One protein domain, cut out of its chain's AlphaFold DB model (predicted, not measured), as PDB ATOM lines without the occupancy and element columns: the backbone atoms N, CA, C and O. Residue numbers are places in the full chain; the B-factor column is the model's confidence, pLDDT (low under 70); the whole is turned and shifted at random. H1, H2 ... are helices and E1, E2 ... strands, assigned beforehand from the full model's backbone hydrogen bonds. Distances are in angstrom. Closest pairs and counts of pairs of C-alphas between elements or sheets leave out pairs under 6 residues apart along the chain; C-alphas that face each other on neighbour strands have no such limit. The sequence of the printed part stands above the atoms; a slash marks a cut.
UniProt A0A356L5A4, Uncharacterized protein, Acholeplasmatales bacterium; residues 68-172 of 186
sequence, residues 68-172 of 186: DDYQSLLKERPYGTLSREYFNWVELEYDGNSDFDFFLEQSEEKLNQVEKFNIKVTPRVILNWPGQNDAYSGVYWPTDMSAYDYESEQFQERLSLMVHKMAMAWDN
ATOM      1  N   ASP A  68     207.515 176.276 177.501       67.00
ATOM      2  CA  ASP A  68     206.497 176.033 178.529       67.00
ATOM      3  C   ASP A  68     206.476 177.148 179.595       67.00
ATOM      4  O   ASP A  68     205.407 177.514 180.107       67.00
ATOM      5  N   ASP A  69     207.634 177.758 179.865       70.25
ATOM      6  CA  ASP A  69     207.766 178.904 180.765       70.25
ATOM      7  C   ASP A  69     207.098 180.140 180.160       70.25
ATOM      8  O   ASP A  69     206.268 180.781 180.814       70.25
ATOM      9  N   TYR A  70     207.351 180.425 178.877       69.25
ATOM     10  CA  TYR A  70     206.684 181.521 178.166       69.25
ATOM     11  C   TYR A  70     205.161 181.366 178.161       69.25
ATOM     12  O   TYR A  70     204.437 182.334 178.417       69.25
ATOM     13  N   GLN A  71     204.647 180.153 177.932       71.75
ATOM     14  CA  GLN A  71     203.206 179.906 177.961       71.75
ATOM     15  C   GLN A  71     202.602 180.177 179.346       71.75
ATOM     16  O   GLN A  71     201.507 180.738 179.451       71.75
ATOM     17  N   SER A  72     203.289 179.762 180.408       72.38
ATOM     18  CA  SER A  72     202.834 179.955 181.786       72.38
ATOM     19  C   SER A  72     202.859 181.433 182.182       72.38
ATOM     20  O   SER A  72     201.868 181.950 182.700       72.38
ATOM     21  N   LEU A  73     203.929 182.144 181.832       67.38
ATOM     22  CA  LEU A  73     204.092 183.574 182.096       67.38
ATOM     23  C   LEU A  73     203.041 184.429 181.380       67.38
ATOM     24  O   LEU A  73     202.478 185.348 181.979       67.38
ATOM     25  N   LEU A  74     202.718 184.109 180.123       68.19
ATOM     26  CA  LEU A  74     201.700 184.839 179.365       68.19
ATOM     27  C   LEU A  74     200.277 184.641 179.910       68.19
ATOM     28  O   LEU A  74     199.449 185.535 179.746       68.19
ATOM     29  N   LYS A  75     199.976 183.523 180.591       71.19
ATOM     30  CA  LYS A  75     198.673 183.342 181.266       71.19
ATOM     31  C   LYS A  75     198.480 184.353 182.390       71.19
ATOM     32  O   LYS A  75     197.387 184.885 182.554       71.19
ATOM     33  N   GLU A  76     199.533 184.614 183.154       66.62
ATOM     34  CA  GLU A  76     199.501 185.591 184.243       66.62
ATOM     35  C   GLU A  76     199.643 187.027 183.727       66.62
ATOM     36  O   GLU A  76     199.159 187.971 184.354       66.62
ATOM     37  N   ARG A  77     200.327 187.206 182.589       66.12
ATOM     38  CA  ARG A  77     200.759 188.512 182.075       66.12
ATOM     39  C   ARG A  77     200.587 188.596 180.549       66.12
ATOM     40  O   ARG A  77     201.577 188.682 179.824       66.12
ATOM     41  N   PRO A  78     199.343 188.657 180.040       66.44
ATOM     42  CA  PRO A  78     199.033 188.525 178.607       66.44
ATOM     43  C   PRO A  78     199.543 189.671 177.715       66.44
ATOM     44  O   PRO A  78     199.409 189.603 176.497       66.44
ATOM     45  N   TYR A  79     200.115 190.726 178.305       66.38
ATOM     46  CA  TYR A  79     200.662 191.890 177.599       66.38
ATOM     47  C   TYR A  79     202.194 192.011 177.709       66.38
ATOM     48  O   TYR A  79     202.758 193.017 177.281       66.38
ATOM     49  N   GLY A  80     202.877 191.023 178.300       68.00
ATOM     50  CA  GLY A  80     204.339 190.981 178.379       68.00
ATOM     51  C   GLY A  80     204.962 190.582 177.043       68.00
ATOM     52  O   GLY A  80     205.228 189.410 176.821       68.00
ATOM     53  N   THR A  81     205.181 191.546 176.148       72.75
ATOM     54  CA  THR A  81     205.667 191.301 174.774       72.75
ATOM     55  C   THR A  81     207.178 191.498 174.592       72.75
ATOM     56  O   THR A  81     207.683 191.350 173.479       72.75
ATOM     57  N   LEU A  82     207.911 191.826 175.663       77.75
ATOM     58  CA  LEU A  82     209.367 192.004 175.673       77.75
ATOM     59  C   LEU A  82     209.997 191.190 176.804       77.75
ATOM     60  O   LEU A  82     209.627 191.426 177.952       77.75
ATOM     61  N   SER A  83     210.972 190.330 176.492       78.06
ATOM     62  CA  SER A  83     211.837 189.637 177.462       78.06
ATOM     63  C   SER A  83     213.264 190.158 177.435       78.06
ATOM     64  O   SER A  83     213.734 190.629 176.402       78.06
ATOM     65  N   ARG A  84     213.962 190.086 178.571       82.50
ATOM     66  CA  ARG A  84     215.418 190.240 178.623       82.50
ATOM     67  C   ARG A  84     216.014 188.866 178.848       82.50
ATOM     68  O   ARG A  84     215.732 188.264 179.878       82.50
ATOM     69  N   GLU A  85     216.908 188.471 177.956       83.44
ATOM     70  CA  GLU A  85     217.644 187.218 178.075       83.44
ATOM     71  C   GLU A  85     219.124 187.505 178.297       83.44
ATOM     72  O   GLU A  85     219.737 188.287 177.564       83.44
ATOM     73  N   TYR A  86     219.690 186.890 179.333       86.88
ATOM     74  CA  TYR A  86     221.120 186.957 179.599       86.88
ATOM     75  C   TYR A  86     221.821 185.814 178.874       86.88
ATOM     76  O   TYR A  86     221.432 184.653 178.994       86.88
ATOM     77  N   PHE A  87     222.869 186.157 178.140       90.25
ATOM     78  CA  PHE A  87     223.753 185.207 177.488       90.25
ATOM     79  C   PHE A  87     225.098 185.233 178.201       90.25
ATOM     80  O   PHE A  87     225.741 186.282 178.286       90.25
ATOM     81  N   ASN A  88     225.529 184.092 178.722       91.88
ATOM     82  CA  ASN A  88     226.852 183.967 179.314       91.88
ATOM     83  C   ASN A  88     227.873 183.961 178.168       91.88
ATOM     84  O   ASN A  88     227.714 183.198 177.215       91.88
ATOM     85  N   TRP A  89     228.905 184.808 178.218       94.75
ATOM     86  CA  TRP A  89     229.856 184.906 177.100       94.75
ATOM     87  C   TRP A  89     230.498 183.545 176.795       94.75
ATOM     88  O   TRP A  89     230.481 183.129 175.644       94.75
ATOM     89  N   VAL A  90     230.959 182.814 177.814       95.50
ATOM     90  CA  VAL A  90     231.565 181.476 177.667       95.50
ATOM     91  C   VAL A  90     230.681 180.452 176.935       95.50
ATOM     92  O   VAL A  90     231.201 179.531 176.315       95.50
ATOM     93  N   GLU A  91     229.356 180.603 176.976       94.81
ATOM     94  CA  GLU A  91     228.428 179.726 176.247       94.81
ATOM     95  C   GLU A  91     228.338 180.118 174.771       94.81
ATOM     96  O   GLU A  91     228.278 179.254 173.913       94.81
ATOM     97  N   LEU A  92     228.396 181.413 174.453       95.62
ATOM     98  CA  LEU A  92     228.440 181.911 173.073       95.62
ATOM     99  C   LEU A  92     229.821 181.754 172.418       95.62
ATOM    100  O   LEU A  92     229.953 181.793 171.194       95.62
ATOM    101  N   GLU A  93     230.864 181.641 173.236       97.00
ATOM    102  CA  GLU A  93     232.257 181.547 172.825       97.00
ATOM    103  C   GLU A  93     233.084 180.882 173.933       97.00
ATOM    104  O   GLU A  93     233.502 181.529 174.894       97.00
ATOM    105  N   TYR A  94     233.333 179.582 173.794       97.00
ATOM    106  CA  TYR A  94     234.006 178.791 174.823       97.00
ATOM    107  C   TYR A  94     235.505 179.094 174.920       97.00
ATOM    108  O   TYR A  94     236.062 179.186 176.019       97.00
ATOM    109  N   ASP A  95     236.160 179.257 173.769       97.38
ATOM    110  CA  ASP A  95     237.565 179.637 173.628       97.38
ATOM    111  C   ASP A  95     237.811 180.343 172.277       97.38
ATOM    112  O   ASP A  95     236.874 180.619 171.523       97.38
ATOM    113  N   GLY A  96     239.066 180.679 171.958       94.94
ATOM    114  CA  GLY A  96     239.438 181.319 170.690       94.94
ATOM    115  C   GLY A  96     239.211 180.481 169.421       94.94
ATOM    116  O   GLY A  96     239.405 181.005 168.326       94.94
ATOM    117  N   ASN A  97     238.802 179.214 169.537       96.81
ATOM    118  CA  ASN A  97     238.434 178.357 168.408       96.81
ATOM    119  C   ASN A  97     236.925 178.362 168.125       96.81
ATOM    120  O   ASN A  97     236.516 177.877 167.070       96.81
ATOM    121  N   SER A  98     236.095 178.899 169.027       96.81
ATOM    122  CA  SER A  98     234.659 179.060 168.790       96.81
ATOM    123  C   SER A  98     234.408 180.055 167.650       96.81
ATOM    124  O   SER A  98     234.618 181.268 167.779       96.81
ATOM    125  N   ASP A  99     233.930 179.545 166.520       97.00
ATOM    126  CA  ASP A  99     233.625 180.334 165.330       97.00
ATOM    127  C   ASP A  99     232.223 180.974 165.394       97.00
ATOM    128  O   ASP A  99     231.616 181.114 166.461       97.00
ATOM    129  N   PHE A 100     231.748 181.491 164.259       98.19
ATOM    130  CA  PHE A 100     230.412 182.080 164.169       98.19
ATOM    131  C   PHE A 100     229.303 181.024 164.198       98.19
ATOM    132  O   PHE A 100     228.246 181.297 164.760       98.19
ATOM    133  N   ASP A 101     229.536 179.836 163.642       98.25
ATOM    134  CA  ASP A 101     228.527 178.777 163.612       98.25
ATOM    135  C   ASP A 101     228.251 178.276 165.034       98.25
ATOM    136  O   ASP A 101     227.088 178.137 165.413       98.25
ATOM    137  N   PHE A 102     229.298 178.134 165.858       97.88
ATOM    138  CA  PHE A 102     229.159 177.854 167.289       97.88
ATOM    139  C   PHE A 102     228.320 178.925 168.002       97.88
ATOM    140  O   PHE A 102     227.353 178.604 168.688       97.88
ATOM    141  N   PHE A 103     228.646 180.208 167.805       97.75
ATOM    142  CA  PHE A 103     227.873 181.312 168.386       97.75
ATOM    143  C   PHE A 103     226.392 181.236 167.982       97.75
ATOM    144  O   PHE A 103     225.503 181.405 168.820       97.75
ATOM    145  N   LEU A 104     226.126 181.010 166.693       97.19
ATOM    146  CA  LEU A 104     224.776 180.994 166.149       97.19
ATOM    147  C   LEU A 104     223.972 179.817 166.703       97.19
ATOM    148  O   LEU A 104     222.833 180.017 167.109       97.19
ATOM    149  N   GLU A 105     224.563 178.623 166.778       96.81
ATOM    150  CA  GLU A 105     223.927 177.441 167.366       96.81
ATOM    151  C   GLU A 105     223.474 177.709 168.807       96.81
ATOM    152  O   GLU A 105     222.307 177.499 169.138       96.81
ATOM    153  N   GLN A 106     224.366 178.256 169.633       94.88
ATOM    154  CA  GLN A 106     224.086 178.561 171.039       94.88
ATOM    155  C   GLN A 106     223.030 179.666 171.183       94.88
ATOM    156  O   GLN A 106     222.155 179.615 172.052       94.88
ATOM    157  N   SER A 107     223.051 180.655 170.287       93.31
ATOM    158  CA  SER A 107     222.011 181.678 170.223       93.31
ATOM    159  C   SER A 107     220.641 181.103 169.848       93.31
ATOM    160  O   SER A 107     219.635 181.485 170.446       93.31
ATOM    161  N   GLU A 108     220.578 180.230 168.843       93.19
ATOM    162  CA  GLU A 108     219.330 179.623 168.370       93.19
ATOM    163  C   GLU A 108     218.731 178.670 169.398       93.19
ATOM    164  O   GLU A 108     217.517 178.672 169.595       93.19
ATOM    165  N   GLU A 109     219.572 177.897 170.089       90.69
ATOM    166  CA  GLU A 109     219.143 177.023 171.179       90.69
ATOM    167  C   GLU A 109     218.398 177.821 172.257       90.69
ATOM    168  O   GLU A 109     217.288 177.454 172.650       90.69
ATOM    169  N   LYS A 110     218.954 178.971 172.653       87.25
ATOM    170  CA  LYS A 110     218.383 179.828 173.696       87.25
ATOM    171  C   LYS A 110     217.147 180.613 173.255       87.25
ATOM    172  O   LYS A 110     216.248 180.856 174.056       87.25
ATOM    173  N   LEU A 111     217.080 181.018 171.988       86.88
ATOM    174  CA  LEU A 111     215.941 181.766 171.431       86.88
ATOM    175  C   LEU A 111     214.850 180.856 170.854       86.88
ATOM    176  O   LEU A 111     213.869 181.345 170.287       86.88
ATOM    177  N   ASN A 112     215.012 179.540 170.968       85.44
ATOM    178  CA  ASN A 112     214.123 178.571 170.361       85.44
ATOM    179  C   ASN A 112     212.664 178.795 170.799       85.44
ATOM    180  O   ASN A 112     212.335 178.795 171.985       85.44
ATOM    181  N   GLN A 113     211.762 178.903 169.823       82.56
ATOM    182  CA  GLN A 113     210.307 178.989 169.996       82.56
ATOM    183  C   GLN A 113     209.755 180.289 170.593       82.56
ATOM    184  O   GLN A 113     208.532 180.391 170.735       82.56
ATOM    185  N   VAL A 114     210.582 181.288 170.917       79.56
ATOM    186  CA  VAL A 114     210.100 182.559 171.493       79.56
ATOM    187  C   VAL A 114     209.099 183.271 170.572       79.56
ATOM    188  O   VAL A 114     208.128 183.883 171.027       79.56
ATOM    189  N   GLU A 115     209.252 183.108 169.256       81.94
ATOM    190  CA  GLU A 115     208.361 183.663 168.243       81.94
ATOM    191  C   GLU A 115     206.931 183.112 168.327       81.94
ATOM    192  O   GLU A 115     205.981 183.830 168.009       81.94
ATOM    193  N   LYS A 116     206.741 181.878 168.825       83.44
ATOM    194  CA  LYS A 116     205.405 181.272 169.002       83.44
ATOM    195  C   LYS A 116     204.543 182.041 170.000       83.44
ATOM    196  O   LYS A 116     203.318 181.926 169.981       83.44
ATOM    197  N   PHE A 117     205.186 182.818 170.862       76.88
ATOM    198  CA  PHE A 117     204.564 183.565 171.945       76.88
ATOM    199  C   PHE A 117     204.407 185.054 171.622       76.88
ATOM    200  O   PHE A 117     203.886 185.799 172.448       76.88
ATOM    201  N   ASN A 118     204.812 185.493 170.419       76.88
ATOM    202  CA  ASN A 118     204.825 186.904 170.019       76.88
ATOM    203  C   ASN A 118     205.600 187.792 171.018       76.88
ATOM    204  O   ASN A 118     205.208 188.922 171.322       76.88
ATOM    205  N   ILE A 119     206.695 187.243 171.548       77.88
ATOM    206  CA  ILE A 119     207.628 187.920 172.445       77.88
ATOM    207  C   ILE A 119     208.844 188.334 171.626       77.88
ATOM    208  O   ILE A 119     209.332 187.570 170.793       77.88
ATOM    209  N   LYS A 120     209.347 189.545 171.877       85.38
ATOM    210  CA  LYS A 120     210.676 189.943 171.417       85.38
ATOM    211  C   LYS A 120     211.679 189.911 172.560       85.38
ATOM    212  O   LYS A 120     211.350 190.255 173.693       85.38
ATOM    213  N   VAL A 121     212.912 189.546 172.250       85.81
ATOM    214  CA  VAL A 121     214.007 189.401 173.203       85.81
ATOM    215  C   VAL A 121     214.940 190.605 173.136       85.81
ATOM    216  O   VAL A 121     215.255 191.135 172.073       85.81
ATOM    217  N   THR A 122     215.382 191.040 174.306       88.31
ATOM    218  CA  THR A 122     216.483 191.971 174.521       88.31
ATOM    219  C   THR A 122     217.673 191.156 175.029       88.31
ATOM    220  O   THR A 122     217.756 190.922 176.240       88.31
ATOM    221  N   PRO A 123     218.555 190.654 174.147       89.38
ATOM    222  CA  PRO A 123     219.716 189.893 174.573       89.38
ATOM    223  C   PRO A 123     220.712 190.808 175.286       89.38
ATOM    224  O   PRO A 123     220.935 191.958 174.885       89.38
ATOM    225  N   ARG A 124     221.343 190.276 176.330       89.31
ATOM    226  CA  ARG A 124     222.453 190.904 177.040       89.31
ATOM    227  C   ARG A 124     223.549 189.884 177.293       89.31
ATOM    228  O   ARG A 124     223.361 188.965 178.083       89.31
ATOM    229  N   VAL A 125     224.703 190.081 176.663       91.81
ATOM    230  CA  VAL A 125     225.891 189.264 176.935       91.81
ATOM    231  C   VAL A 125     226.525 189.717 178.250       91.81
ATOM    232  O   VAL A 125     226.713 190.919 178.469       91.81
ATOM    233  N   ILE A 126     226.845 188.772 179.132       90.50
ATOM    234  CA  ILE A 126     227.459 189.039 180.434       90.50
ATOM    235  C   ILE A 126     228.751 188.246 180.633       90.50
ATOM    236  O   ILE A 126     228.917 187.143 180.119       90.50
ATOM    237  N   LEU A 127     229.649 188.824 181.430       92.06
ATOM    238  CA  LEU A 127     230.902 188.199 181.856       92.06
ATOM    239  C   LEU A 127     230.873 187.759 183.311       92.06
ATOM    240  O   LEU A 127     231.590 186.837 183.677       92.06
ATOM    241  N   ASN A 128     230.072 188.417 184.150       88.44
ATOM    242  CA  ASN A 128     230.004 188.084 185.562       88.44
ATOM    243  C   ASN A 128     228.591 188.272 186.099       88.44
ATOM    244  O   ASN A 128     227.913 189.252 185.785       88.44
ATOM    245  N   TRP A 129     228.209 187.365 186.985       86.25
ATOM    246  CA  TRP A 129     227.084 187.501 187.891       86.25
ATOM    247  C   TRP A 129     227.496 186.912 189.246       86.25
ATOM    248  O   TRP A 129     227.334 185.718 189.491       86.25
ATOM    249  N   PRO A 130     228.084 187.718 190.143       82.69
ATOM    250  CA  PRO A 130     228.602 187.209 191.407       82.69
ATOM    251  C   PRO A 130     227.528 186.509 192.250       82.69
ATOM    252  O   PRO A 130     226.378 186.944 192.302       82.69
ATOM    253  N   GLY A 131     227.922 185.447 192.952       81.88
ATOM    254  CA  GLY A 131     227.041 184.725 193.875       81.88
ATOM    255  C   GLY A 131     226.147 183.668 193.224       81.88
ATOM    256  O   GLY A 131     225.282 183.131 193.913       81.88
ATOM    257  N   GLN A 132     226.352 183.349 191.941       82.31
ATOM    258  CA  GLN A 132     225.689 182.201 191.321       82.31
ATOM    259  C   GLN A 132     226.310 180.876 191.756       82.31
ATOM    260  O   GLN A 132     227.527 180.744 191.884       82.31
ATOM    261  N   ASN A 133     225.440 179.887 191.951       86.06
ATOM    262  CA  ASN A 133     225.803 178.493 192.181       86.06
ATOM    263  C   ASN A 133     225.550 177.682 190.902       86.06
ATOM    264  O   ASN A 133     224.686 176.807 190.866       86.06
ATOM    265  N   ASP A 134     226.267 178.036 189.840       85.62
ATOM    266  CA  ASP A 134     226.232 177.369 188.539       85.62
ATOM    267  C   ASP A 134     227.605 176.771 188.184       85.62
ATOM    268  O   ASP A 134     228.559 176.840 188.965       85.62
ATOM    269  N   ALA A 135     227.714 176.175 186.993       88.88
ATOM    270  CA  ALA A 135     228.947 175.542 186.516       88.88
ATOM    271  C   ALA A 135     230.146 176.508 186.420       88.88
ATOM    272  O   ALA A 135     231.292 176.061 186.425       88.88
ATOM    273  N   TYR A 136     229.886 177.815 186.367       88.94
ATOM    274  CA  TYR A 136     230.881 178.866 186.175       88.94
ATOM    275  C   TYR A 136     231.102 179.706 187.440       88.94
ATOM    276  O   TYR A 136     231.928 180.619 187.444       88.94
ATOM    277  N   SER A 137     230.374 179.414 188.525       89.94
ATOM    278  CA  SER A 137     230.373 180.196 189.768       89.94
ATOM    279  C   SER A 137     230.156 181.697 189.530       89.94
ATOM    280  O   SER A 137     230.749 182.540 190.211       89.94
ATOM    281  N   GLY A 138     229.336 182.038 188.531       88.81
ATOM    282  CA  GLY A 138     229.070 183.425 188.161       88.81
ATOM    283  C   GLY A 138     230.186 184.135 187.387       88.81
ATOM    284  O   GLY A 138     230.168 185.366 187.330       88.81
ATOM    285  N   VAL A 139     231.161 183.411 186.824       92.44
ATOM    286  CA  VAL A 139     232.276 183.961 186.029       92.44
ATOM    287  C   VAL A 139     232.279 183.339 184.635       92.44
ATOM    288  O   VAL A 139     232.762 182.233 184.429       92.44
ATOM    289  N   TYR A 140     231.764 184.071 183.654       93.12
ATOM    290  CA  TYR A 140     231.415 183.568 182.322       93.12
ATOM    291  C   TYR A 140     232.392 184.003 181.228       93.12
ATOM    292  O   TYR A 140     231.978 184.277 180.104       93.12
ATOM    293  N   TRP A 141     233.676 184.120 181.544       95.38
ATOM    294  CA  TRP A 141     234.699 184.451 180.553       95.38
ATOM    295  C   TRP A 141     235.043 183.221 179.703       95.38
ATOM    296  O   TRP A 141     235.039 182.114 180.249       95.38
ATOM    297  N   PRO A 142     235.389 183.387 178.411       96.38
ATOM    298  CA  PRO A 142     235.995 182.313 177.632       96.38
ATOM    299  C   PRO A 142     237.176 181.687 178.377       96.38
ATOM    300  O   PRO A 142     237.950 182.373 179.047       96.38
ATOM    301  N   THR A 143     237.306 180.370 178.271       96.81
ATOM    302  CA  THR A 143     238.221 179.571 179.102       96.81
ATOM    303  C   THR A 143     239.702 179.857 178.848       96.81
ATOM    304  O   THR A 143     240.542 179.566 179.700       96.81
ATOM    305  N   ASP A 144     240.023 180.452 177.699       97.31
ATOM    306  CA  ASP A 144     241.364 180.855 177.276       97.31
ATOM    307  C   ASP A 144     241.690 182.332 177.573       97.31
ATOM    308  O   ASP A 144     242.756 182.821 177.186       97.31
ATOM    309  N   MET A 145     240.791 183.047 178.254       96.19
ATOM    310  CA  MET A 145     240.976 184.437 178.669       96.19
ATOM    311  C   MET A 145     241.227 184.542 180.174       96.19
ATOM    312  O   MET A 145     240.701 183.776 180.982       96.19
ATOM    313  N   SER A 146     242.008 185.546 180.574       95.19
ATOM    314  CA  SER A 146     242.160 185.879 181.991       95.19
ATOM    315  C   SER A 146     240.908 186.605 182.479       95.19
ATOM    316  O   SER A 146     240.638 187.735 182.074       95.19
ATOM    317  N   ALA A 147     240.127 185.956 183.345       93.38
ATOM    318  CA  ALA A 147     238.928 186.567 183.904       93.38
ATOM    319  C   ALA A 147     239.257 187.885 184.624       93.38
ATOM    320  O   ALA A 147     240.265 187.987 185.323       93.38
ATOM    321  N   TYR A 148     238.365 188.869 184.483       92.31
ATOM    322  CA  TYR A 148     238.490 190.229 185.025       92.31
ATOM    323  C   TYR A 148     239.600 191.097 184.404       92.31
ATOM    324  O   TYR A 148     239.821 192.212 184.876       92.31
ATOM    325  N   ASP A 149     240.257 190.647 183.333       94.38
ATOM    326  CA  ASP A 149     241.267 191.430 182.615       94.38
ATOM    327  C   ASP A 149     240.650 192.240 181.461       94.38
ATOM    328  O   ASP A 149     240.777 191.906 180.282       94.38
ATOM    329  N   TYR A 150     239.951 193.323 181.812       91.94
ATOM    330  CA  TYR A 150     239.262 194.208 180.859       91.94
ATOM    331  C   TYR A 150     240.193 195.123 180.053       91.94
ATOM    332  O   TYR A 150     239.732 195.829 179.155       91.94
ATOM    333  N   GLU A 151     241.481 195.174 180.393       93.00
ATOM    334  CA  GLU A 151     242.433 196.101 179.775       93.00
ATOM    335  C   GLU A 151     243.338 195.411 178.750       93.00
ATOM    336  O   GLU A 151     243.903 196.094 177.893       93.00
ATOM    337  N   SER A 152     243.440 194.078 178.788       95.88
ATOM    338  CA  SER A 152     244.250 193.308 177.843       95.88
ATOM    339  C   SER A 152     243.865 193.521 176.374       95.88
ATOM    340  O   SER A 152     242.694 193.676 176.020       95.88
ATOM    341  N   GLU A 153     244.868 193.451 175.491       97.69
ATOM    342  CA  GLU A 153     244.651 193.434 174.036       97.69
ATOM    343  C   GLU A 153     243.746 192.261 173.635       97.69
ATOM    344  O   GLU A 153     242.809 192.447 172.861       97.69
ATOM    345  N   GLN A 154     243.947 191.087 174.252       96.69
ATOM    346  CA  GLN A 154     243.103 189.911 174.037       96.69
ATOM    347  C   GLN A 154     241.630 190.228 174.331       96.69
ATOM    348  O   GLN A 154     240.773 189.950 173.500       96.69
ATOM    349  N   PHE A 155     241.308 190.843 175.474       95.44
ATOM    350  CA  PHE A 155     239.925 191.199 175.787       95.44
ATOM    351  C   PHE A 155     239.320 192.165 174.768       95.44
ATOM    352  O   PHE A 155     238.197 191.946 174.314       95.44
ATOM    353  N   GLN A 156     240.054 193.208 174.378       95.31
ATOM    354  CA  GLN A 156     239.560 194.203 173.422       95.31
ATOM    355  C   GLN A 156     239.280 193.584 172.045       95.31
ATOM    356  O   GLN A 156     238.235 193.853 171.444       95.31
ATOM    357  N   GLU A 157     240.173 192.717 171.564       96.50
ATOM    358  CA  GLU A 157     239.994 191.981 170.312       96.50
ATOM    359  C   GLU A 157     238.783 191.047 170.380       96.50
ATOM    360  O   GLU A 157     237.916 191.076 169.500       96.50
ATOM    361  N   ARG A 158     238.673 190.260 171.456       95.81
ATOM    362  CA  ARG A 158     237.580 189.296 171.644       95.81
ATOM    363  C   ARG A 158     236.236 189.999 171.802       95.81
ATOM    364  O   ARG A 158     235.255 189.569 171.205       95.81
ATOM    365  N   LEU A 159     236.194 191.137 172.493       94.56
ATOM    366  CA  LEU A 159     234.997 191.970 172.579       94.56
ATOM    367  C   LEU A 159     234.568 192.497 171.206       94.56
ATOM    368  O   LEU A 159     233.387 192.437 170.867       94.56
ATOM    369  N   SER A 160     235.510 192.991 170.400       95.12
ATOM    370  CA  SER A 160     235.201 193.461 169.047       95.12
ATOM    371  C   SER A 160     234.634 192.337 168.173       95.12
ATOM    372  O   SER A 160     233.677 192.561 167.429       95.12
ATOM    373  N   LEU A 161     235.199 191.130 168.263       96.06
ATOM    374  CA  LEU A 161     234.703 189.956 167.543       96.06
ATOM    375  C   LEU A 161     233.321 189.525 168.038       96.06
ATOM    376  O   LEU A 161     232.448 189.249 167.218       96.06
ATOM    377  N   MET A 162     233.092 189.527 169.351       95.19
ATOM    378  CA  MET A 162     231.791 189.233 169.948       95.19
ATOM    379  C   MET A 162     230.715 190.204 169.439       95.19
ATOM    380  O   MET A 162     229.684 189.769 168.931       95.19
ATOM    381  N   VAL A 163     230.980 191.516 169.453       94.38
ATOM    382  CA  VAL A 163     230.064 192.530 168.894       94.38
ATOM    383  C   VAL A 163     229.785 192.280 167.409       94.38
ATOM    384  O   VAL A 163     228.649 192.435 166.960       94.38
ATOM    385  N   HIS A 164     230.794 191.859 166.641       95.38
ATOM    386  CA  HIS A 164     230.614 191.514 165.233       95.38
ATOM    387  C   HIS A 164     229.705 190.289 165.044       95.38
ATOM    388  O   HIS A 164     228.772 190.347 164.246       95.38
ATOM    389  N   LYS A 165     229.924 189.213 165.813       96.19
ATOM    390  CA  LYS A 165     229.077 188.006 165.801       96.19
ATOM    391  C   LYS A 165     227.627 188.342 166.169       96.19
ATOM    392  O   LYS A 165     226.707 187.932 165.467       96.19
ATOM    393  N   MET A 166     227.425 189.165 167.199       95.06
ATOM    394  CA  MET A 166     226.101 189.650 167.600       95.06
ATOM    395  C   MET A 166     225.413 190.430 166.474       95.06
ATOM    396  O   MET A 166     224.239 190.201 166.205       95.06
ATOM    397  N   ALA A 167     226.130 191.318 165.780       92.56
ATOM    398  CA  ALA A 167     225.570 192.038 164.637       92.56
ATOM    399  C   ALA A 167     225.177 191.080 163.499       92.56
ATOM    400  O   ALA A 167     224.097 191.203 162.929       92.56
ATOM    401  N   MET A 168     226.016 190.090 163.194       93.94
ATOM    402  CA  MET A 168     225.711 189.099 162.160       93.94
ATOM    403  C   MET A 168     224.477 188.252 162.496       93.94
ATOM    404  O   MET A 168     223.669 187.991 161.608       93.94
ATOM    405  N   ALA A 169     224.327 187.828 163.752       94.12
ATOM    406  CA  ALA A 169     223.234 186.954 164.168       94.12
ATOM    407  C   ALA A 169     221.922 187.705 164.443       94.12
ATOM    408  O   ALA A 169     220.852 187.202 164.121       94.12
ATOM    409  N   TRP A 170     221.985 188.892 165.053       93.44
ATOM    410  CA  TRP A 170     220.820 189.504 165.704       93.44
ATOM    411  C   TRP A 170     220.285 190.764 165.023       93.44
ATOM    412  O   TRP A 170     219.133 191.118 165.262       93.44
ATOM    413  N   ASP A 171     221.059 191.439 164.164       90.00
ATOM    414  CA  ASP A 171     220.668 192.741 163.584       90.00
ATOM    415  C   ASP A 171     219.402 192.655 162.711       90.00
ATOM    416  O   ASP A 171     218.594 193.580 162.666       90.00
ATOM    417  N   ASN A 172     219.188 191.505 162.061       84.25
ATOM    418  CA  ASN A 172     218.011 191.244 161.226       84.25
ATOM    419  C   ASN A 172     217.114 190.124 161.777       84.25
ATOM    420  O   ASN A 172     216.215 189.660 161.074       84.25
TER     421      ASN A 172
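AT A GLANCE: This is residues 68 to 172 of the 186 residues of an uncharacterized protein of Acholeplasmatales bacterium (UniProt A0A356L5A4). A narrow two-strand ribbon, E1 beside E2, runs along the longest axis, with the helix H3 near E1 and the longest helix, H5, near E2. H1 and H4 lie at one end of the ribbon, where both strands begin, while at the other end residues 127 to 152 make a long loop that leads from E2 to H5. The printed part has 105 residues, with five named helices and two named strands in the order H1, E1, H2, H3, H4, E2, H5; the sheet, E1 then E2, is parallel, and the class is mixed, helices and strands. It is only just compact, close to loose, with a radius of gyration of the C-alphas of 15.4 A and spans of 46 by 33 by 19 A.

IN THESE COORDINATES: E1 is residues 82 to 88, 19.6 A long, and begins with C-alpha 82 at (209.367, 192.004, 175.673). E2 is residues 120 to 126, 19.1 A long. H3 is residues 100 to 111, 16.2 A long, and H5 is residues 153 to 170, 25.5 A long, ending with C-alpha 170 at (220.820, 189.504, 165.704). H1 is residues 68 to 76, 13.2 A long, with C-alpha 68 at (206.497, 176.033, 178.529). H2, residues 89 to 92, and H4, residues 114 to 117, have four residues each and are 5.2 A and 5.6 A long.

HOW THE PARTS SIT: E1 and E2 are parallel neighbours with 26 degrees between their directions; N 83 and O 120 are 2.8 A apart and N 122 and O 83 are 2.7 A apart, both within hydrogen-bond range. E1, then H2, H3 and H4, then E2 form a strand-helix-strand unit, two parallel neighbour strands with helices between them along the chain. E1 and H3 are near each other, with 6 pairs of C-alphas within 10 A. H3 touches H2 with residues 102 to 107 alone; the closest C-alphas, of Leu 92 and Phe 103, are 4.8 A apart. H3 and H5 only just touch, with 3 pairs of C-alphas within 8 A, the closest those of Phe 100 and Lys 165 at 6.3 A; they run the same way at a steep tilt of 58 degrees. E2 and H5 are near each other, with 5 pairs within 10 A. H1 and H4 only just touch, also with 3 pairs within 8 A, the closest C-alphas being those of Tyr 70 and Phe 117 at 6.9 A. H1 and H5 are apart. Every O i to N i+4 pair is within hydrogen-bond range in H3 and H5, and 4 of 5 are in H1; H2 and H4 are too short for such a pair.

THE WHOLE: The C-alphas farthest apart, of Lys 75 and Glu 153, are 47.6 A from each other. The printed part has no cut. The link from E2 to H5, 26 residues, is long. The model's mean pLDDT over the printed part is 88.2, and it is under 70 at residues 68, 70, 73 to 74 and 76 to 80.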